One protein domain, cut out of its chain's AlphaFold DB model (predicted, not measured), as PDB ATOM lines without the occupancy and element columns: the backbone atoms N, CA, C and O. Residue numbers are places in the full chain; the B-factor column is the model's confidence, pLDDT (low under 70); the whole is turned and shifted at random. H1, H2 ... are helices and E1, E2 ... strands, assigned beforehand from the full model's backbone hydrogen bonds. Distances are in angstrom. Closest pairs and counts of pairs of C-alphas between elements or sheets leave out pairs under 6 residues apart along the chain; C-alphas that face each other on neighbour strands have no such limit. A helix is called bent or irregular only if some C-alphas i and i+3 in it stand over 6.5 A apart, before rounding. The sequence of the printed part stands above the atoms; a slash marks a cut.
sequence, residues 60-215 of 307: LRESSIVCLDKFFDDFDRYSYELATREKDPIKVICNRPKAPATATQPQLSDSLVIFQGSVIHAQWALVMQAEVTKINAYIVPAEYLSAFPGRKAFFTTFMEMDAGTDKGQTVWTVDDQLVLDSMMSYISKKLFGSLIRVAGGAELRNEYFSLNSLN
ATOM      1  N   LEU A  60      45.479 -21.271  57.910       81.75
ATOM      2  CA  LEU A  60      46.150 -20.351  56.981       81.75
ATOM      3  C   LEU A  60      45.530 -20.410  55.581       81.75
ATOM      4  O   LEU A  60      45.299 -19.384  54.939       81.75
ATOM      5  N   ARG A  61      45.182 -21.617  55.130       83.88
ATOM      6  CA  ARG A  61      44.475 -21.834  53.865       83.88
ATOM      7  C   ARG A  61      43.079 -21.215  53.889       83.88
ATOM      8  O   ARG A  61      42.653 -20.629  52.902       83.88
ATOM      9  N   GLU A  62      42.350 -21.345  54.991       85.19
ATOM     10  CA  GLU A  62      41.034 -20.710  55.125       85.19
ATOM     11  C   GLU A  62      41.163 -19.182  55.167       85.19
ATOM     12  O   GLU A  62      40.431 -18.482  54.469       85.19
ATOM     13  N   SER A  63      42.145 -18.663  55.912       88.19
ATOM     14  CA  SER A  63      42.402 -17.223  56.010       88.19
ATOM     15  C   SER A  63      42.740 -16.584  54.660       88.19
ATOM     16  O   SER A  63      42.227 -15.509  54.350       88.19
ATOM     17  N   SER A  64      43.549 -17.245  53.829       89.06
ATOM     18  CA  SER A  64      43.917 -16.749  52.494       89.06
ATOM     19  C   SER A  64      42.733 -16.718  51.535       89.06
ATOM     20  O   SER A  64      42.573 -15.745  50.797       89.06
ATOM     21  N   ILE A  65      41.857 -17.724  51.590       89.81
ATOM     22  CA  ILE A  65      40.614 -17.741  50.807       89.81
ATOM     23  C   ILE A  65      39.692 -16.598  51.243       89.81
ATOM     24  O   ILE A  65      39.222 -15.847  50.394       89.81
ATOM     25  N   VAL A  66      39.482 -16.419  52.553       91.62
ATOM     26  CA  VAL A  66      38.635 -15.339  53.090       91.62
ATOM     27  C   VAL A  66      39.188 -13.962  52.720       91.62
ATOM     28  O   VAL A  66      38.432 -13.081  52.308       91.62
ATOM     29  N   CYS A  67      40.505 -13.773  52.828       92.50
ATOM     30  CA  CYS A  67      41.164 -12.531  52.432       92.50
ATOM     31  C   CYS A  67      40.964 -12.248  50.936       92.50
ATOM     32  O   CYS A  67      40.619 -11.129  50.558       92.50
ATOM     33  N   LEU A  68      41.145 -13.263  50.086       94.00
ATOM     34  CA  LEU A  68      40.961 -13.136  48.645       94.00
ATOM     35  C   LEU A  68      39.500 -12.841  48.276       94.00
ATOM     36  O   LEU A  68      39.249 -11.953  47.466       94.00
ATOM     37  N   ASP A  69      38.531 -13.528  48.879       93.88
ATOM     38  CA  ASP A  69      37.107 -13.291  48.616       93.88
ATOM     39  C   ASP A  69      36.690 -11.856  48.963       93.88
ATOM     40  O   ASP A  69      35.950 -11.237  48.195       93.88
ATOM     41  N   LYS A  70      37.241 -11.285  50.043       94.06
ATOM     42  CA  LYS A  70      36.981  -9.893  50.432       94.06
ATOM     43  C   LYS A  70      37.434  -8.887  49.366       94.06
ATOM     44  O   LYS A  70      36.700  -7.943  49.076       94.06
ATOM     45  N   PHE A  71      38.589  -9.103  48.727       95.75
ATOM     46  CA  PHE A  71      39.008  -8.281  47.584       95.75
ATOM     47  C   PHE A  71      37.983  -8.329  46.448       95.75
ATOM     48  O   PHE A  71      37.653  -7.302  45.860       95.75
ATOM     49  N   PHE A  72      37.447  -9.513  46.146       95.94
ATOM     50  CA  PHE A  72      36.480  -9.677  45.061       95.94
ATOM     51  C   PHE A  72      35.092  -9.124  45.388       95.94
ATOM     52  O   PHE A  72      34.417  -8.654  44.475       95.94
ATOM     53  N   ASP A  73      34.684  -9.110  46.658       95.69
ATOM     54  CA  ASP A  73      33.500  -8.362  47.092       95.69
ATOM     55  C   ASP A  73      33.662  -6.860  46.826       95.69
ATOM     56  O   ASP A  73      32.760  -6.216  46.279       95.69
ATOM     57  N   ASP A  74      34.832  -6.303  47.151       95.44
ATOM     58  CA  ASP A  74      35.143  -4.908  46.857       95.44
ATOM     59  C   ASP A  74      35.203  -4.639  45.345       95.44
ATOM     60  O   ASP A  74      34.659  -3.634  44.887       95.44
ATOM     61  N   PHE A  75      35.815  -5.526  44.551       96.38
ATOM     62  CA  PHE A  75      35.884  -5.381  43.092       96.38
ATOM     63  C   PHE A  75      34.509  -5.444  42.431       96.38
ATOM     64  O   PHE A  75      34.232  -4.635  41.546       96.38
ATOM     65  N   ASP A  76      33.628  -6.344  42.873       94.88
ATOM     66  CA  ASP A  76      32.246  -6.395  42.393       94.88
ATOM     67  C   ASP A  76      31.517  -5.085  42.717       94.88
ATOM     68  O   ASP A  76      30.890  -4.495  41.831       94.88
ATOM     69  N   ARG A  77      31.672  -4.558  43.939       94.38
ATOM     70  CA  ARG A  77      31.115  -3.249  44.308       94.38
ATOM     71  C   ARG A  77      31.656  -2.127  43.415       94.38
ATOM     72  O   ARG A  77      30.869  -1.349  42.879       94.38
ATOM     73  N   TYR A  78      32.971  -2.045  43.216       94.19
ATOM     74  CA  TYR A  78      33.582  -0.999  42.387       94.19
ATOM     75  C   TYR A  78      33.215  -1.121  40.909       94.19
ATOM     76  O   TYR A  78      33.039  -0.103  40.243       94.19
ATOM     77  N   SER A  79      33.035  -2.342  40.403       92.62
ATOM     78  CA  SER A  79      32.562  -2.578  39.039       92.62
ATOM     79  C   SER A  79      31.164  -1.988  38.816       92.62
ATOM     80  O   SER A  79      30.924  -1.329  37.805       92.62
ATOM     81  N   TYR A  80      30.272  -2.140  39.802       91.25
ATOM     82  CA  TYR A  80      28.926  -1.574  39.775       91.25
ATOM     83  C   TYR A  80      28.942  -0.043  39.881       91.25
ATOM     84  O   TYR A  80      28.252   0.648  39.126       91.25
ATOM     85  N   GLU A  81      29.754   0.508  40.792       89.88
ATOM     86  CA  GLU A  81      29.916   1.959  40.939       89.88
ATOM     87  C   GLU A  81      30.447   2.609  39.655       89.88
ATOM     88  O   GLU A  81      29.949   3.662  39.255       89.88
ATOM     89  N   LEU A  82      31.425   1.980  38.994       87.44
ATOM     90  CA  LEU A  82      31.988   2.466  37.735       87.44
ATOM     91  C   LEU A  82      30.942   2.445  36.614       87.44
ATOM     92  O   LEU A  82      30.734   3.460  35.954       87.44
ATOM     93  N   ALA A  83      30.221   1.329  36.462       87.81
ATOM     94  CA  ALA A  83      29.171   1.186  35.453       87.81
ATOM     95  C   ALA A  83      28.017   2.191  35.629       87.81
ATOM     96  O   ALA A  83      27.364   2.552  34.656       87.81
ATOM     97  N   THR A  84      27.767   2.658  36.857       85.81
ATOM     98  CA  THR A  84      26.708   3.640  37.154       85.81
ATOM     99  C   THR A  84      27.125   5.082  36.829       85.81
ATOM    100  O   THR A  84      26.269   5.936  36.597       85.81
ATOM    101  N   ARG A  85      28.428   5.390  36.847       81.81
ATOM    102  CA  ARG A  85      28.942   6.761  36.669       81.81
ATOM    103  C   ARG A  85      29.125   7.162  35.212       81.81
ATOM    104  O   ARG A  85      29.060   8.353  34.910       81.81
ATOM    105  N   GLU A  86      29.376   6.206  34.327       75.81
ATOM    106  CA  GLU A  86      29.671   6.489  32.926       75.81
ATOM    107  C   GLU A  86      28.438   6.383  32.028       75.81
ATOM    108  O   GLU A  86      27.553   5.557  32.235       75.81
ATOM    109  N   LYS A  87      28.367   7.264  31.021       72.56
ATOM    110  CA  LYS A  87      27.266   7.272  30.042       72.56
ATOM    111  C   LYS A  87      27.331   6.077  29.093       72.56
ATOM    112  O   LYS A  87      26.283   5.607  28.659       72.56
ATOM    113  N   ASP A  88      28.544   5.605  28.808       73.06
ATOM    114  CA  ASP A  88      28.781   4.370  28.075       73.06
ATOM    115  C   ASP A  88      29.100   3.261  29.081       73.06
ATOM    116  O   ASP A  88      29.945   3.454  29.958       73.06
ATOM    117  N   PRO A  89      28.431   2.100  29.007       69.62
ATOM    118  CA  PRO A  89      28.610   1.056  30.001       69.62
ATOM    119  C   PRO A  89      30.004   0.440  29.860       69.62
ATOM    120  O   PRO A  89      30.227  -0.453  29.036       69.62
ATOM    121  N   ILE A  90      30.945   0.883  30.699       78.75
ATOM    122  CA  ILE A  90      32.200   0.168  30.897       78.75
ATOM    123  C   ILE A  90      31.873  -1.241  31.386       78.75
ATOM    124  O   ILE A  90      31.306  -1.451  32.460       78.75
ATOM    125  N   LYS A  91      32.275  -2.235  30.593       87.00
ATOM    126  CA  LYS A  91      32.161  -3.638  30.970       87.00
ATOM    127  C   LYS A  91      33.412  -4.061  31.734       87.00
ATOM    128  O   LYS A  91      34.488  -4.199  31.151       87.00
ATOM    129  N   VAL A  92      33.244  -4.290  33.031       92.50
ATOM    130  CA  VAL A  92      34.205  -5.014  33.869       92.50
ATOM    131  C   VAL A  92      33.655  -6.419  34.101       92.50
ATOM    132  O   VAL A  92      32.471  -6.585  34.389       92.50
ATOM    133  N   ILE A  93      34.488  -7.440  33.923       93.88
ATOM    134  CA  ILE A  93      34.119  -8.842  34.142       93.88
ATOM    135  C   ILE A  93      34.882  -9.344  35.361       93.88
ATOM    136  O   ILE A  93      36.095  -9.527  35.297       93.88
ATOM    137  N   CYS A  94      34.166  -9.600  36.451       94.31
ATOM    138  CA  CYS A  94      34.725 -10.194  37.659       94.31
ATOM    139  C   CYS A  94      34.500 -11.711  37.659       94.31
ATOM    140  O   CYS A  94      33.377 -12.204  37.772       94.31
ATOM    141  N   ASN A  95      35.586 -12.469  37.548       93.62
ATOM    142  CA  ASN A  95      35.605 -13.909  37.750       93.62
ATOM    143  C   ASN A  95      36.011 -14.189  39.193       93.62
ATOM    144  O   ASN A  95      37.189 -14.094  39.546       93.62
ATOM    145  N   ARG A  96      35.019 -14.545  40.013       92.69
ATOM    146  CA  ARG A  96      35.220 -14.892  41.422       92.69
ATOM    147  C   ARG A  96      36.299 -15.968  41.607       92.69
ATOM    148  O   ARG A  96      36.408 -16.850  40.743       92.69
ATOM    149  N   PRO A  97      37.044 -15.928  42.725       90.44
ATOM    150  CA  PRO A  97      38.077 -16.901  43.015       90.44
ATOM    151  C   PRO A  97      37.552 -18.336  42.970       90.44
ATOM    152  O   PRO A  97      36.517 -18.660  43.549       90.44
ATOM    153  N   LYS A  98      38.266 -19.214  42.267       88.56
ATOM    154  CA  LYS A  98      37.982 -20.653  42.222       88.56
ATOM    155  C   LYS A  98      39.268 -21.438  42.428       88.56
ATOM    156  O   LYS A  98      40.342 -20.999  42.013       88.56
ATOM    157  N   ALA A  99      39.146 -22.616  43.031       82.50
ATOM    158  CA  ALA A  99      40.255 -23.552  43.116       82.50
ATOM    159  C   ALA A  99      40.661 -24.003  41.698       82.50
ATOM    160  O   ALA A  99      39.795 -24.470  40.946       82.50
ATOM    161  N   PRO A 100      41.941 -23.874  41.299       73.19
ATOM    162  CA  PRO A 100      42.408 -24.380  40.015       73.19
ATOM    163  C   PRO A 100      42.225 -25.899  39.934       73.19
ATOM    164  O   PRO A 100      42.370 -26.604  40.932       73.19
ATOM    165  N   ALA A 101      41.991 -26.434  38.733       65.31
ATOM    166  CA  ALA A 101      41.875 -27.881  38.521       65.31
ATOM    167  C   ALA A 101      43.148 -28.665  38.913       65.31
ATOM    168  O   ALA A 101      43.091 -29.870  39.109       65.31
ATOM    169  N   THR A 102      44.292 -27.988  39.033       59.56
ATOM    170  CA  THR A 102      45.565 -28.552  39.503       59.56
ATOM    171  C   THR A 102      45.693 -28.587  41.030       59.56
ATOM    172  O   THR A 102      46.504 -29.354  41.540       59.56
ATOM    173  N   ALA A 103      44.870 -27.841  41.777       55.81
ATOM    174  CA  ALA A 103      44.888 -27.825  43.245       55.81
ATOM    175  C   ALA A 103      44.309 -29.107  43.883       55.81
ATOM    176  O   ALA A 103      44.385 -29.291  45.097       55.81
ATOM    177  N   THR A 104      43.738 -30.011  43.080       52.31
ATOM    178  CA  THR A 104      43.244 -31.333  43.506       52.31
ATOM    179  C   THR A 104      44.301 -32.440  43.434       52.31
ATOM    180  O   THR A 104      44.031 -33.545  43.903       52.31
ATOM    181  N   GLN A 105      45.506 -32.174  42.907       52.03
ATOM    182  CA  GLN A 105      46.625 -33.126  42.908       52.03
ATOM    183  C   GLN A 105      47.766 -32.638  43.821       52.03
ATOM    184  O   GLN A 105      48.616 -31.865  43.388       52.03
ATOM    185  N   PRO A 106      47.836 -33.110  45.079       49.62
ATOM    186  CA  PRO A 106      48.780 -32.619  46.092       49.62
ATOM    187  C   PRO A 106      50.229 -33.129  45.933       49.62
ATOM    188  O   PRO A 106      50.972 -33.173  46.907       49.62
ATOM    189  N   GLN A 107      50.645 -33.587  44.749       49.66
ATOM    190  CA  GLN A 107      51.836 -34.442  44.632       49.66
ATOM    191  C   GLN A 107      53.154 -33.746  44.269       49.66
ATOM    192  O   GLN A 107      54.188 -34.382  44.433       49.66
ATOM    193  N   LEU A 108      53.207 -32.480  43.840       45.12
ATOM    194  CA  LEU A 108      54.509 -31.857  43.551       45.12
ATOM    195  C   LEU A 108      54.526 -30.333  43.774       45.12
ATOM    196  O   LEU A 108      53.883 -29.594  43.034       45.12
ATOM    197  N   SER A 109      55.396 -29.903  44.695       44.19
ATOM    198  CA  SER A 109      55.940 -28.549  44.948       44.19
ATOM    199  C   SER A 109      55.229 -27.623  45.954       44.19
ATOM    200  O   SER A 109      54.009 -27.504  45.988       44.19
ATOM    201  N   ASP A 110      56.070 -26.944  46.745       50.59
ATOM    202  CA  ASP A 110      55.797 -26.112  47.931       50.59
ATOM    203  C   ASP A 110      55.102 -24.754  47.656       50.59
ATOM    204  O   ASP A 110      55.116 -23.869  48.504       50.59
ATOM    205  N   SER A 111      54.494 -24.549  46.483       55.22
ATOM    206  CA  SER A 111      53.823 -23.284  46.115       55.22
ATOM    207  C   SER A 111      52.699 -23.565  45.111       55.22
ATOM    208  O   SER A 111      52.740 -23.225  43.925       55.22
ATOM    209  N   LEU A 112      51.697 -24.309  45.581       70.12
ATOM    210  CA  LEU A 112      50.471 -24.565  44.833       70.12
ATOM    211  C   LEU A 112      49.490 -23.423  45.089       70.12
ATOM    212  O   LEU A 112      49.030 -23.220  46.212       70.12
ATOM    213  N   VAL A 113      49.138 -22.711  44.020       71.44
ATOM    214  CA  VAL A 113      48.028 -21.755  44.023       71.44
ATOM    215  C   VAL A 113      46.760 -22.514  44.406       71.44
ATOM    216  O   VAL A 113      46.303 -23.398  43.679       71.44
ATOM    217  N   ILE A 114      46.199 -22.181  45.565       80.19
ATOM    218  CA  ILE A 114      45.004 -22.828  46.106       80.19
ATOM    219  C   ILE A 114      43.735 -22.245  45.496       80.19
ATOM    220  O   ILE A 114      42.773 -22.982  45.291       80.19
ATOM    221  N   PHE A 115      43.735 -20.946  45.194       85.38
ATOM    222  CA  PHE A 115      42.593 -20.199  44.680       85.38
ATOM    223  C   PHE A 115      43.063 -19.096  43.739       85.38
ATOM    224  O   PHE A 115      44.098 -18.472  43.961       85.38
ATOM    225  N   GLN A 116      42.288 -18.842  42.691       90.62
ATOM    226  CA  GLN A 116      42.577 -17.788  41.731       90.62
ATOM    227  C   GLN A 116      41.296 -17.120  41.259       90.62
ATOM    228  O   GLN A 116      40.354 -17.807  40.863       90.62
ATOM    229  N   GLY A 117      41.292 -15.791  41.237       92.62
ATOM    230  CA  GLY A 117      40.252 -14.984  40.605       92.62
ATOM    231  C   GLY A 117      40.848 -14.001  39.599       92.62
ATOM    232  O   GLY A 117      42.060 -13.773  39.572       92.62
ATOM    233  N   SER A 118      39.996 -13.403  38.769       94.75
ATOM    234  CA  SER A 118      40.421 -12.334  37.862       94.75
ATOM    235  C   SER A 118      39.362 -11.258  37.666       94.75
ATOM    236  O   SER A 118      38.168 -11.543  37.649       94.75
ATOM    237  N   VAL A 119      39.803 -10.019  37.482       96.50
ATOM    238  CA  VAL A 119      38.970  -8.881  37.090       96.50
ATOM    239  C   VAL A 119      39.474  -8.394  35.741       96.50
ATOM    240  O   VAL A 119      40.645  -8.062  35.607       96.50
ATOM    241  N   ILE A 120      38.613  -8.382  34.730       95.69
ATOM    242  CA  ILE A 120      38.977  -8.067  33.346       95.69
ATOM    243  C   ILE A 120      38.306  -6.762  32.942       95.69
ATOM    244  O   ILE A 120      37.092  -6.613  33.103       95.69
ATOM    245  N   HIS A 121      39.077  -5.846  32.368       94.25
ATOM    246  CA  HIS A 121      38.572  -4.612  31.789       94.25
ATOM    247  C   HIS A 121      39.343  -4.273  30.505       94.25
ATOM    248  O   HIS A 121      40.574  -4.223  30.493       94.25
ATOM    249  N   ALA A 122      38.607  -4.061  29.410       89.81
ATOM    250  CA  ALA A 122      39.162  -3.894  28.066       89.81
ATOM    251  C   ALA A 122      40.133  -5.038  27.695       89.81
ATOM    252  O   ALA A 122      39.729  -6.200  27.669       89.81
ATOM    253  N   GLN A 123      41.393  -4.717  27.394       92.44
ATOM    254  CA  GLN A 123      42.438  -5.680  27.021       92.44
ATOM    255  C   GLN A 123      43.308  -6.127  28.204       92.44
ATOM    256  O   GLN A 123      44.266  -6.866  28.002       92.44
ATOM    257  N   TRP A 124      42.986  -5.711  29.431       94.56
ATOM    258  CA  TRP A 124      43.791  -5.967  30.623       94.56
ATOM    259  C   TRP A 124      43.013  -6.750  31.676       94.56
ATOM    260  O   TRP A 124      41.782  -6.728  31.732       94.56
ATOM    261  N   ALA A 125      43.749  -7.448  32.529       94.75
ATOM    262  CA  ALA A 125      43.210  -8.206  33.636       94.75
ATOM    263  C   ALA A 125      44.073  -8.050  34.890       94.75
ATOM    264  O   ALA A 125      45.298  -8.139  34.834       94.75
ATOM    265  N   LEU A 126      43.405  -7.871  36.027       95.88
ATOM    266  CA  LEU A 126      43.967  -8.054  37.356       95.88
ATOM    267  C   LEU A 126      43.734  -9.511  37.755       95.88
ATOM    268  O   LEU A 126      42.589  -9.944  37.883       95.88
ATOM    269  N   VAL A 127      44.802 -10.275  37.941       94.19
ATOM    270  CA  VAL A 127      44.747 -11.664  38.406       94.19
ATOM    271  C   VAL A 127      45.227 -11.702  39.842       94.19
ATOM    272  O   VAL A 127      46.298 -11.181  40.133       94.19
ATOM    273  N   MET A 128      44.463 -12.338  40.726       94.75
ATOM    274  CA  MET A 128      44.896 -12.582  42.098       94.75
ATOM    275  C   MET A 128      44.953 -14.079  42.366       94.75
ATOM    276  O   MET A 128      43.996 -14.805  42.084       94.75
ATOM    277  N   GLN A 129      46.083 -14.528  42.898       92.12
ATOM    278  CA  GLN A 129      46.360 -15.910  43.258       92.12
ATOM    279  C   GLN A 129      46.616 -15.989  44.760       92.12
ATOM    280  O   GLN A 129      47.485 -15.291  45.273       92.12
ATOM    281  N   ALA A 130      45.876 -16.851  45.448       91.00
ATOM    282  CA  ALA A 130      46.149 -17.214  46.828       91.00
ATOM    283  C   ALA A 130      46.950 -18.516  46.871       91.00
ATOM    284  O   ALA A 130      46.605 -19.499  46.210       91.00
ATOM    285  N   GLU A 131      47.994 -18.510  47.683       89.31
ATOM    286  CA  GLU A 131      48.735 -19.653  48.206       89.31
ATOM    287  C   GLU A 131      48.414 -19.784  49.707       89.31
ATOM    288  O   GLU A 131      47.692 -18.962  50.270       89.31
ATOM    289  N   VAL A 132      48.941 -20.812  50.382       86.38
ATOM    290  CA  VAL A 132      48.675 -21.008  51.823       86.38
ATOM    291  C   VAL A 132      49.184 -19.825  52.656       86.38
ATOM    292  O   VAL A 132      48.501 -19.394  53.579       86.38
ATOM    293  N   THR A 133      50.357 -19.286  52.315       88.88
ATOM    294  CA  THR A 133      51.030 -18.226  53.082       88.88
ATOM    295  C   THR A 133      51.235 -16.928  52.306       88.88
ATOM    296  O   THR A 133      51.785 -15.984  52.862       88.88
ATOM    297  N   LYS A 134      50.817 -16.858  51.038       91.94
ATOM    298  CA  LYS A 134      51.038 -15.689  50.178       91.94
ATOM    299  C   LYS A 134      49.819 -15.379  49.322       91.94
ATOM    300  O   LYS A 134      49.124 -16.292  48.880       91.94
ATOM    301  N   ILE A 135      49.582 -14.105  49.033       93.62
ATOM    302  CA  ILE A 135      48.625 -13.661  48.014       93.62
ATOM    303  C   ILE A 135      49.369 -12.779  47.021       93.62
ATOM    304  O   ILE A 135      49.952 -11.769  47.395       93.62
ATOM    305  N   ASN A 136      49.318 -13.148  45.746       93.19
ATOM    306  CA  ASN A 136      49.968 -12.422  44.664       93.19
ATOM    307  C   ASN A 136      48.916 -11.779  43.762       93.19
ATOM    308  O   ASN A 136      47.962 -12.446  43.353       93.19
ATOM    309  N   ALA A 137      49.107 -10.512  43.404       94.38
ATOM    310  CA  ALA A 137      48.325  -9.824  42.385       94.38
ATOM    311  C   ALA A 137      49.193  -9.474  41.175       94.38
ATOM    312  O   ALA A 137      50.341  -9.058  41.320       94.38
ATOM    313  N   TYR A 138      48.624  -9.590  39.981       93.00
ATOM    314  CA  TYR A 138      49.286  -9.331  38.704       93.00
ATOM    315  C   TYR A 138      48.374  -8.485  37.821       93.00
ATOM    316  O   TYR A 138      47.175  -8.748  37.764       93.00
ATOM    317  N   ILE A 139      48.932  -7.521  37.087       92.69
ATOM    318  CA  ILE A 139      48.216  -6.807  36.023       92.69
ATOM    319  C   ILE A 139      48.835  -7.220  34.694       92.69
ATOM    320  O   ILE A 139      50.014  -6.984  34.448       92.69
ATOM    321  N   VAL A 140      48.040  -7.869  33.850       91.00
ATOM    322  CA  VAL A 140      48.507  -8.482  32.601       91.00
ATOM    323  C   VAL A 140      47.511  -8.261  31.468       91.00
ATOM    324  O   VAL A 140      46.319  -8.079  31.728       91.00
ATOM    325  N   PRO A 141      47.948  -8.328  30.203       92.62
ATOM    326  CA  PRO A 141      47.037  -8.461  29.074       92.62
ATOM    327  C   PRO A 141      46.082  -9.653  29.240       92.62
ATOM    328  O   PRO A 141      46.484 -10.748  29.639       92.62
ATOM    329  N   ALA A 142      44.805  -9.458  28.909       91.06
ATOM    330  CA  ALA A 142      43.745 -10.450  29.101       91.06
ATOM    331  C   ALA A 142      43.973 -11.741  28.287       91.06
ATOM    332  O   ALA A 142      43.528 -12.818  28.684       91.06
ATOM    333  N   GLU A 143      44.712 -11.659  27.180       89.44
ATOM    334  CA  GLU A 143      45.144 -12.813  26.379       89.44
ATOM    335  C   GLU A 143      46.029 -13.801  27.160       89.44
ATOM    336  O   GLU A 143      46.001 -15.008  26.896       89.44
ATOM    337  N   TYR A 144      46.740 -13.327  28.187       88.00
ATOM    338  CA  TYR A 144      47.614 -14.155  29.018       88.00
ATOM    339  C   TYR A 144      46.912 -14.843  30.183       88.00
ATOM    340  O   TYR A 144      47.551 -15.609  30.898       88.00
ATOM    341  N   LEU A 145      45.598 -14.672  30.362       86.44
ATOM    342  CA  LEU A 145      44.851 -15.378  31.412       86.44
ATOM    343  C   LEU A 145      44.973 -16.907  31.311       86.44
ATOM    344  O   LEU A 145      44.947 -17.603  32.325       86.44
ATOM    345  N   SER A 146      45.160 -17.429  30.096       81.75
ATOM    346  CA  SER A 146      45.395 -18.854  29.844       81.75
ATOM    347  C   SER A 146      46.729 -19.375  30.403       81.75
ATOM    348  O   SER A 146      46.868 -20.583  30.584       81.75
ATOM    349  N   ALA A 147      47.681 -18.489  30.721       76.81
ATOM    350  CA  ALA A 147      49.001 -18.822  31.260       76.81
ATOM    351  C   ALA A 147      49.037 -18.956  32.797       76.81
ATOM    352  O   ALA A 147      50.084 -19.282  33.353       76.81
ATOM    353  N   PHE A 148      47.905 -18.766  33.488       76.75
ATOM    354  CA  PHE A 148      47.794 -18.868  34.949       76.75
ATOM    355  C   PHE A 148      47.229 -20.205  35.509       76.75
ATOM    356  O   PHE A 148      46.654 -20.180  36.595       76.75
ATOM    357  N   PRO A 149      47.310 -21.400  34.876       65.69
ATOM    358  CA  PRO A 149      46.688 -22.596  35.444       65.69
ATOM    359  C   PRO A 149      47.497 -23.156  36.630       65.69
ATOM    360  O   PRO A 149      48.332 -24.048  36.480       65.69
ATOM    361  N   GLY A 150      47.212 -22.629  37.824       59.44
ATOM    362  CA  GLY A 150      47.569 -23.181  39.134       59.44
ATOM    363  C   GLY A 150      49.062 -23.386  39.394       59.44
ATOM    364  O   GLY A 150      49.445 -24.331  40.080       59.44
ATOM    365  N   ARG A 151      49.894 -22.507  38.834       63.66
ATOM    366  CA  ARG A 151      51.310 -22.335  39.177       63.66
ATOM    367  C   ARG A 151      51.569 -20.854  39.426       63.66
ATOM    368  O   ARG A 151      50.845 -20.017  38.874       63.66
ATOM    369  N   LYS A 152      52.608 -20.552  40.213       64.88
ATOM    370  CA  LYS A 152      53.122 -19.186  40.343       64.88
ATOM    371  C   LYS A 152      53.422 -18.645  38.947       64.88
ATOM    372  O   LYS A 152      54.059 -19.320  38.134       64.88
ATOM    373  N   ALA A 153      52.874 -17.477  38.650       67.62
ATOM    374  CA  ALA A 153      52.957 -16.909  37.319       67.62
ATOM    375  C   ALA A 153      54.386 -16.415  37.027       67.62
ATOM    376  O   ALA A 153      55.094 -15.982  37.930       67.62
ATOM    377  N   PHE A 154      54.811 -16.456  35.760       71.94
ATOM    378  CA  PHE A 154      56.104 -15.892  35.327       71.94
ATOM    379  C   PHE A 154      56.063 -14.366  35.148       71.94
ATOM    380  O   PHE A 154      57.043 -13.765  34.714       71.94
ATOM    381  N   PHE A 155      54.915 -13.749  35.423       80.31
ATOM    382  CA  PHE A 155      54.721 -12.311  35.307       80.31
ATOM    383  C   PHE A 155      55.267 -11.596  36.536       80.31
ATOM    384  O   PHE A 155      55.265 -12.144  37.638       80.31
ATOM    385  N   THR A 156      55.684 -10.347  36.347       82.44
ATOM    386  CA  THR A 156      56.069  -9.469  37.449       82.44
ATOM    387  C   THR A 156      54.886  -9.298  38.398       82.44
ATOM    388  O   THR A 156      53.815  -8.840  37.989       82.44
ATOM    389  N   THR A 157      55.073  -9.689  39.658       88.19
ATOM    390  CA  THR A 157      54.086  -9.477  40.714       88.19
ATOM    391  C   THR A 157      53.865  -7.979  40.899       88.19
ATOM    392  O   THR A 157      54.813  -7.226  41.102       88.19
ATOM    393  N   PHE A 158      52.609  -7.545  40.812       89.75
ATOM    394  CA  PHE A 158      52.225  -6.159  41.061       89.75
ATOM    395  C   PHE A 158      52.086  -5.879  42.559       89.75
ATOM    396  O   PHE A 158      52.448  -4.800  43.002       89.75
ATOM    397  N   MET A 159      51.582  -6.844  43.333       93.38
ATOM    398  CA  MET A 159      51.487  -6.779  44.795       93.38
ATOM    399  C   MET A 159      51.674  -8.178  45.381       93.38
ATOM    400  O   MET A 159      51.032  -9.119  44.910       93.38
ATOM    401  N   GLU A 160      52.494  -8.299  46.418       93.00
ATOM    402  CA  GLU A 160      52.621  -9.502  47.242       93.00
ATOM    403  C   GLU A 160      52.098  -9.208  48.654       93.00
ATOM    404  O   GLU A 160      52.345  -8.135  49.209       93.00
ATOM    405  N   MET A 161      51.333 -10.145  49.211       94.19
ATOM    406  CA  MET A 161      50.940 -10.150  50.615       94.19
ATOM    407  C   MET A 161      51.459 -11.417  51.277       94.19
ATOM    408  O   MET A 161      51.216 -12.512  50.767       94.19
ATOM    409  N   ASP A 162      52.074 -11.278  52.444       93.31
ATOM    410  CA  ASP A 162      52.599 -12.388  53.232       93.31
ATOM    411  C   ASP A 162      51.742 -12.631  54.474       93.31
ATOM    412  O   ASP A 162      51.363 -11.696  55.191       93.31
ATOM    413  N   ALA A 163      51.448 -13.902  54.738       91.56
ATOM    414  CA  ALA A 163      50.804 -14.339  55.964       91.56
ATOM    415  C   ALA A 163      51.835 -14.400  57.100       91.56
ATOM    416  O   ALA A 163      52.786 -15.181  57.067       91.56
ATOM    417  N   GLY A 164      51.609 -13.605  58.137       87.50
ATOM    418  CA  GLY A 164      52.276 -13.694  59.427       87.50
ATOM    419  C   GLY A 164      51.371 -14.316  60.489       87.50
ATOM    420  O   GLY A 164      50.200 -14.630  60.264       87.50
ATOM    421  N   THR A 165      51.911 -14.476  61.692       83.25
ATOM    422  CA  THR A 165      51.138 -14.865  62.877       83.25
ATOM    423  C   THR A 165      51.381 -13.846  63.981       83.25
ATOM    424  O   THR A 165      52.518 -13.679  64.416       83.25
ATOM    425  N   ASP A 166      50.319 -13.200  64.461       79.06
ATOM    426  CA  ASP A 166      50.351 -12.355  65.660       79.06
ATOM    427  C   ASP A 166      49.346 -12.898  66.678       79.06
ATOM    428  O   ASP A 166      48.175 -13.111  66.367       79.06
ATOM    429  N   LYS A 167      49.809 -13.187  67.898       80.50
ATOM    430  CA  LYS A 167      48.987 -13.740  68.999       80.50
ATOM    431  C   LYS A 167      48.147 -14.974  68.615       80.50
ATOM    432  O   LYS A 167      47.055 -15.177  69.139       80.50
ATOM    433  N   GLY A 168      48.663 -15.810  67.712       76.69
ATOM    434  CA  GLY A 168      47.972 -17.014  67.234       76.69
ATOM    435  C   GLY A 168      46.862 -16.750  66.210       76.69
ATOM    436  O   GLY A 168      46.122 -17.673  65.882       76.69
ATOM    437  N   GLN A 169      46.741 -15.521  65.705       79.88
ATOM    438  CA  GLN A 169      45.873 -15.172  64.584       79.88
ATOM    439  C   GLN A 169      46.709 -14.927  63.326       79.88
ATOM    440  O   GLN A 169      47.796 -14.348  63.392       79.88
ATOM    441  N   THR A 170      46.189 -15.362  62.179       84.69
ATOM    442  CA  THR A 170      46.781 -15.050  60.877       84.69
ATOM    443  C   THR A 170      46.627 -13.564  60.606       84.69
ATOM    444  O   THR A 170      45.511 -13.040  60.603       84.69
ATOM    445  N   VAL A 171      47.745 -12.897  60.358       89.56
ATOM    446  CA  VAL A 171      47.779 -11.493  59.957       89.56
ATOM    447  C   VAL A 171      48.382 -11.381  58.570       89.56
ATOM    448  O   VAL A 171      49.274 -12.145  58.226       89.56
ATOM    449  N   TRP A 172      47.898 -10.439  57.770       91.38
ATOM    450  CA  TRP A 172      48.436 -10.198  56.435       91.38
ATOM    451  C   TRP A 172      49.348  -8.983  56.461       91.38
ATOM    452  O   TRP A 172      49.047  -7.997  57.135       91.38
ATOM    453  N   THR A 173      50.451  -9.049  55.730       89.06
ATOM    454  CA  THR A 173      51.399  -7.945  55.590       89.06
ATOM    455  C   THR A 173      51.649  -7.643  54.121       89.06
ATOM    456  O   THR A 173      51.586  -8.544  53.292       89.06
ATOM    457  N   VAL A 174      51.887  -6.376  53.797       89.62
ATOM    458  CA  VAL A 174      52.389  -5.921  52.491       89.62
ATOM    459  C   VAL A 174      53.572  -5.013  52.790       89.62
ATOM    460  O   VAL A 174      53.430  -4.118  53.619       89.62
ATOM    461  N   ASP A 175      54.727  -5.232  52.164       84.88
ATOM    462  CA  ASP A 175      55.973  -4.512  52.488       84.88
ATOM    463  C   ASP A 175      56.296  -4.526  53.995       84.88
ATOM    464  O   ASP A 175      56.586  -3.483  54.586       84.88
ATOM    465  N   ASP A 176      56.133  -5.681  54.647       82.25
ATOM    466  CA  ASP A 176      56.285  -5.859  56.101       82.25
ATOM    467  C   ASP A 176      55.345  -4.999  56.976       82.25
ATOM    468  O   ASP A 176      55.463  -4.974  58.204       82.25
ATOM    469  N   GLN A 177      54.363  -4.314  56.382       82.81
ATOM    470  CA  GLN A 177      53.361  -3.535  57.107       82.81
ATOM    471  C   GLN A 177      52.077  -4.331  57.299       82.81
ATOM    472  O   GLN A 177      51.506  -4.872  56.354       82.81
ATOM    473  N   LEU A 178      51.588  -4.343  58.539       84.38
ATOM    474  CA  LEU A 178      50.350  -5.011  58.920       84.38
ATOM    475  C   LEU A 178      49.143  -4.430  58.171       84.38
ATOM    476  O   LEU A 178      48.804  -3.255  58.316       84.38
ATOM    477  N   VAL A 179      48.443  -5.286  57.430       86.62
ATOM    478  CA  VAL A 179      47.196  -4.956  56.743       86.62
ATOM    479  C   VAL A 179      46.036  -5.102  57.720       86.62
ATOM    480  O   VAL A 179      45.613  -6.205  58.065       86.62
ATOM    481  N   LEU A 180      45.493  -3.967  58.154       83.88
ATOM    482  CA  LEU A 180      44.269  -3.931  58.950       83.88
ATOM    483  C   LEU A 180      43.032  -4.125  58.065       83.88
ATOM    484  O   LEU A 180      43.022  -3.782  56.882       83.88
ATOM    485  N   ASP A 181      41.937  -4.585  58.668       77.31
ATOM    486  CA  ASP A 181      40.675  -4.819  57.955       77.31
ATOM    487  C   ASP A 181      40.134  -3.559  57.250       77.31
ATOM    488  O   ASP A 181      39.549  -3.639  56.165       77.31
ATOM    489  N   SER A 182      40.396  -2.388  57.843       78.50
ATOM    490  CA  SER A 182      40.079  -1.064  57.301       78.50
ATOM    491  C   SER A 182      40.951  -0.664  56.107       78.50
ATOM    492  O   SER A 182      40.502   0.104  55.256       78.50
ATOM    493  N   MET A 183      42.180  -1.183  56.021       84.31
ATOM    494  CA  MET A 183      43.096  -0.943  54.902       84.31
ATOM    495  C   MET A 183      42.735  -1.808  53.696       84.31
ATOM    496  O   MET A 183      43.018  -1.410  52.570       84.31
ATOM    497  N   MET A 184      42.057  -2.940  53.909       87.25
ATOM    498  CA  MET A 184      41.692  -3.868  52.839       87.25
ATOM    499  C   MET A 184      40.905  -3.177  51.720       87.25
ATOM    500  O   MET A 184      41.340  -3.185  50.573       87.25
ATOM    501  N   SER A 185      39.830  -2.461  52.063       88.19
ATOM    502  CA  SER A 185      39.018  -1.719  51.088       88.19
ATOM    503  C   SER A 185      39.838  -0.693  50.305       88.19
ATOM    504  O   SER A 185      39.598  -0.442  49.125       88.19
ATOM    505  N   TYR A 186      40.828  -0.078  50.951       87.81
ATOM    506  CA  TYR A 186      41.717   0.861  50.281       87.81
ATOM    507  C   TYR A 186      42.636   0.153  49.282       87.81
ATOM    508  O   TYR A 186      42.771   0.617  48.147       87.81
ATOM    509  N   ILE A 187      43.249  -0.964  49.684       91.75
ATOM    510  CA  ILE A 187      44.111  -1.776  48.818       91.75
ATOM    511  C   ILE A 187      43.295  -2.253  47.614       91.75
ATOM    512  O   ILE A 187      43.701  -1.997  46.480       91.75
ATOM    513  N   SER A 188      42.099  -2.809  47.839       94.19
ATOM    514  CA  SER A 188      41.149  -3.186  46.785       94.19
ATOM    515  C   SER A 188      40.909  -2.027  45.815       94.19
ATOM    516  O   SER A 188      41.038  -2.175  44.599       94.19
ATOM    517  N   LYS A 189      40.615  -0.829  46.334       91.12
ATOM    518  CA  LYS A 189      40.356   0.351  45.501       91.12
ATOM    519  C   LYS A 189      41.575   0.764  44.679       91.12
ATOM    520  O   LYS A 189      41.416   1.127  43.514       91.12
ATOM    521  N   LYS A 190      42.784   0.718  45.249       91.12
ATOM    522  CA  LYS A 190      44.016   1.029  44.510       91.12
ATOM    523  C   LYS A 190      44.331  -0.014  43.442       91.12
ATOM    524  O   LYS A 190      44.687   0.383  42.335       91.12
ATOM    525  N   LEU A 191      44.188  -1.305  43.739       93.94
ATOM    526  CA  LEU A 191      44.384  -2.377  42.758       93.94
ATOM    527  C   LEU A 191      43.406  -2.222  41.588       93.94
ATOM    528  O   LEU A 191      43.817  -2.188  40.430       93.94
ATOM    529  N   PHE A 192      42.122  -2.025  41.899       94.19
ATOM    530  CA  PHE A 192      41.082  -1.801  40.899       94.19
ATOM    531  C   PHE A 192      41.349  -0.533  40.078       94.19
ATOM    532  O   PHE A 192      41.343  -0.570  38.852       94.19
ATOM    533  N   GLY A 193      41.656   0.588  40.735       91.81
ATOM    534  CA  GLY A 193      41.989   1.843  40.060       91.81
ATOM    535  C   GLY A 193      43.228   1.736  39.169       91.81
ATOM    536  O   GLY A 193      43.255   2.338  38.097       91.81
ATOM    537  N   SER A 194      44.223   0.941  39.570       91.94
ATOM    538  CA  SER A 194      45.415   0.667  38.757       91.94
ATOM    539  C   SER A 194      45.047  -0.108  37.494       91.94
ATOM    540  O   SER A 194      45.458   0.295  36.410       91.94
ATOM    541  N   LEU A 195      44.191  -1.133  37.595       93.38
ATOM    542  CA  LEU A 195      43.660  -1.842  36.425       93.38
ATOM    543  C   LEU A 195      42.942  -0.890  35.457       93.38
ATOM    544  O   LEU A 195      43.232  -0.909  34.263       93.38
ATOM    545  N   ILE A 196      42.031  -0.046  35.956       92.00
ATOM    546  CA  ILE A 196      41.289   0.908  35.111       92.00
ATOM    547  C   ILE A 196      42.239   1.896  34.431       92.00
ATOM    548  O   ILE A 196      42.122   2.156  33.236       92.00
ATOM    549  N   ARG A 197      43.221   2.417  35.171       90.19
ATOM    550  CA  ARG A 197      44.210   3.361  34.644       90.19
ATOM    551  C   ARG A 197      45.032   2.745  33.506       90.19
ATOM    552  O   ARG A 197      45.217   3.382  32.473       90.19
ATOM    553  N   VAL A 198      45.494   1.513  33.692       89.94
ATOM    554  CA  VAL A 198      46.305   0.777  32.711       89.94
ATOM    555  C   VAL A 198      45.474   0.429  31.477       89.94
ATOM    556  O   VAL A 198      45.915   0.628  30.348       89.94
ATOM    557  N   ALA A 199      44.225   0.008  31.676       88.56
ATOM    558  CA  ALA A 199      43.284  -0.215  30.584       88.56
ATOM    559  C   ALA A 199      42.963   1.064  29.790       88.56
ATOM    560  O   ALA A 199      42.729   0.988  28.587       88.56
ATOM    561  N   GLY A 200      43.012   2.230  30.440       87.25
ATOM    562  CA  GLY A 200      42.904   3.549  29.811       87.25
ATOM    563  C   GLY A 200      44.146   3.995  29.027       87.25
ATOM    564  O   GLY A 200      44.168   5.120  28.532       87.25
ATOM    565  N   GLY A 201      45.174   3.148  28.908       83.81
ATOM    566  CA  GLY A 201      46.392   3.427  28.144       83.81
ATOM    567  C   GLY A 201      47.506   4.098  28.945       83.81
ATOM    568  O   GLY A 201      48.502   4.517  28.358       83.81
ATOM    569  N   ALA A 202      47.371   4.207  30.270       83.25
ATOM    570  CA  ALA A 202      48.509   4.595  31.087       83.25
ATOM    571  C   ALA A 202      49.555   3.480  31.092       83.25
ATOM    572  O   ALA A 202      49.227   2.296  31.192       83.25
ATOM    573  N   GLU A 203      50.820   3.872  31.031       73.44
ATOM    574  CA  GLU A 203      51.916   2.926  31.124       73.44
ATOM    575  C   GLU A 203      51.908   2.256  32.501       73.44
ATOM    576  O   GLU A 203      51.817   2.926  33.537       73.44
ATOM    577  N   LEU A 204      52.008   0.924  32.499       69.19
ATOM    578  CA  LEU A 204      52.335   0.158  33.691       69.19
ATOM    579  C   LEU A 204      53.792   0.491  34.018       69.19
ATOM    580  O   LEU A 204      54.712  -0.212  33.606       69.19
ATOM    581  N   ARG A 205      54.025   1.630  34.679       57.91
ATOM    582  CA  ARG A 205      55.344   1.936  35.234       57.91
ATOM    583  C   ARG A 205      55.754   0.729  36.080       57.91
ATOM    584  O   ARG A 205      54.880   0.080  36.655       57.91
ATOM    585  N   ASN A 206      57.050   0.433  36.185       57.41
ATOM    586  CA  ASN A 206      57.602  -0.627  37.053       57.41
ATOM    587  C   ASN A 206      57.350  -0.369  38.565       57.41
ATOM    588  O   ASN A 206      58.150  -0.733  39.420       57.41
ATOM    589  N   GLU A 207      56.264   0.321  38.899       63.25
ATOM    590  CA  GLU A 207      55.754   0.604  40.219       63.25
ATOM    591  C   GLU A 207      55.171  -0.693  40.777       63.25
ATOM    592  O   GLU A 207      54.047  -1.093  40.474       63.25
ATOM    593  N   TYR A 208      55.974  -1.362  41.597       74.00
ATOM    594  CA  TYR A 208      55.469  -2.331  42.552       74.00
ATOM    595  C   TYR A 208      54.477  -1.627  43.491       74.00
ATOM    596  O   TYR A 208      54.695  -0.479  43.903       74.00
ATOM    597  N   PHE A 209      53.362  -2.279  43.806       81.00
ATOM    598  CA  PHE A 209      52.401  -1.751  44.761       81.00
ATOM    599  C   PHE A 209      53.083  -1.623  46.118       81.00
ATOM    600  O   PHE A 209      53.469  -2.626  46.701       81.00
ATOM    601  N   SER A 210      53.165  -0.400  46.640       74.06
ATOM    602  CA  SER A 210      53.645  -0.180  47.999       74.06
ATOM    603  C   SER A 210      52.593   0.460  48.880       74.06
ATOM    604  O   SER A 210      51.897   1.405  48.469       74.06
ATOM    605  N   LEU A 211      52.522  -0.014  50.127       71.88
ATOM    606  CA  LEU A 211      51.704   0.643  51.134       71.88
ATOM    607  C   LEU A 211      52.257   2.030  51.496       71.88
ATOM    608  O   LEU A 211      51.487   2.915  51.834       71.88
ATOM    609  N   ASN A 212      53.551   2.308  51.330       63.25
ATOM    610  CA  ASN A 212      54.102   3.638  51.633       63.25
ATOM    611  C   ASN A 212      53.550   4.744  50.719       63.25
ATOM    612  O   ASN A 212      53.406   5.896  51.136       63.25
ATOM    613  N   SER A 213      53.109   4.378  49.515       57.28
ATOM    614  CA  SER A 213      52.370   5.256  48.603       57.28
ATOM    615  C   SER A 213      50.956   5.610  49.109       57.28
ATOM    616  O   SER A 213      50.200   6.270  48.388       57.28
ATOM    617  N   LEU A 214      50.532   5.130  50.292       50.81
ATOM    618  CA  LEU A 214      49.295   5.533  50.983       50.81
ATOM    619  C   LEU A 214      49.381   6.926  51.601       50.81
ATOM    620  O   LEU A 214      48.371   7.627  51.622       50.81
ATOM    621  N   ASN A 215      50.551   7.324  52.108       40.25
ATOM    622  CA  ASN A 215      50.704   8.607  52.804       40.25
ATOM    623  C   ASN A 215      50.744   9.799  51.837       40.25
ATOM    624  O   ASN A 215      50.567  10.946  52.240       40.25
TER     625      ASN A 215
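What this domain is: This is residues 60 to 215 of the 307 residues of an uncharacterized protein of Candidatus Melainabacteria bacterium (UniProt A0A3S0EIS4). A twisted sheet of seven strands, curled like part of a barrel, wraps round the long helix H1, and helix H3 crosses H1 on the same face. The short H2 packs on the opposite face, over E3, and the tiny H4 lies by E6 and E7; residues 84 to 89, at the far end of H1, stick out. The printed part has 156 residues, with four named helices and seven named strands in the order H1 E1 E2 E3 E4 H2 E5 E6 E7 H3 H4. The sheet's order is E1 E2 E3 E4 E5 E6 E7, antiparallel throughout, and the class is mixed, helices and strands. The whole is compact, with a radius of gyration of the C-alphas of 15.4 A and spans of 47 by 36 by 27 A.

Where its parts are: H1, residues 60 to 85, begins at C-alpha 60 (46.150, -20.351, 56.981) and is 38.0 A long. E1 is residues 92 to 98, E2 115 to 121, E3 124 to 130 and E4 134 to 141, the last 22.7 A long. H2, residues 142 to 147, is only just irregular: C-alphas 143 and 146 are 7.0 A apart. E5 is residues 159 to 166, 21.6 A long, E6 169 to 174 and E7 177 to 179. H3, residues 181 to 199, is 27.9 A long and ends at C-alpha 199 (43.284, -0.215, 30.584). H4 is residues 211 to 214.

How they stand to each other: E1 E2 E3 E4 and E5 E6 E7 are meanders, each strand the antiparallel neighbour of the one before. N 95 and O 118 of hairpin E1 and E2 are 2.7 A apart, and N 127 and O 138 of hairpin E3 and E4 2.8 A, within hydrogen-bond range. Pairing is staggered: E5 pairs with E4 over residues 159 to 162, with N 161 and O 135 at 2.8 A, and with E6 over 162 to 166, with N 164 and O 171 at 2.8 A. The sheet curls round H1; the closest C-alphas of H1 and E1 are those of Ser 79 and Val 92, 5.9 A. H1, with residues 71 to 78 alone, touches H3 at a steep tilt of 55 degrees, the same way; Phe 71 and Ser 188 have the closest C-alphas, 5.6 A. Every O i to N i+4 pair is within range in H1, 13 of 15 in H3 and 0 of 2 in H2, which has 2 of 3 O i to N i+3 pairs; H4 is too short for an i+4 pair.

The domain as a whole: The C-alphas farthest apart, of Lys 87 and Gln 107, are 50.6 A apart. The printed part has no cut. The long links are E1 to E2, H2 to E5 and H3 to H4. The pLDDT is under 70 at residues 89, 101 to 111, 149 to 153, 204 to 207 and 212 to 215.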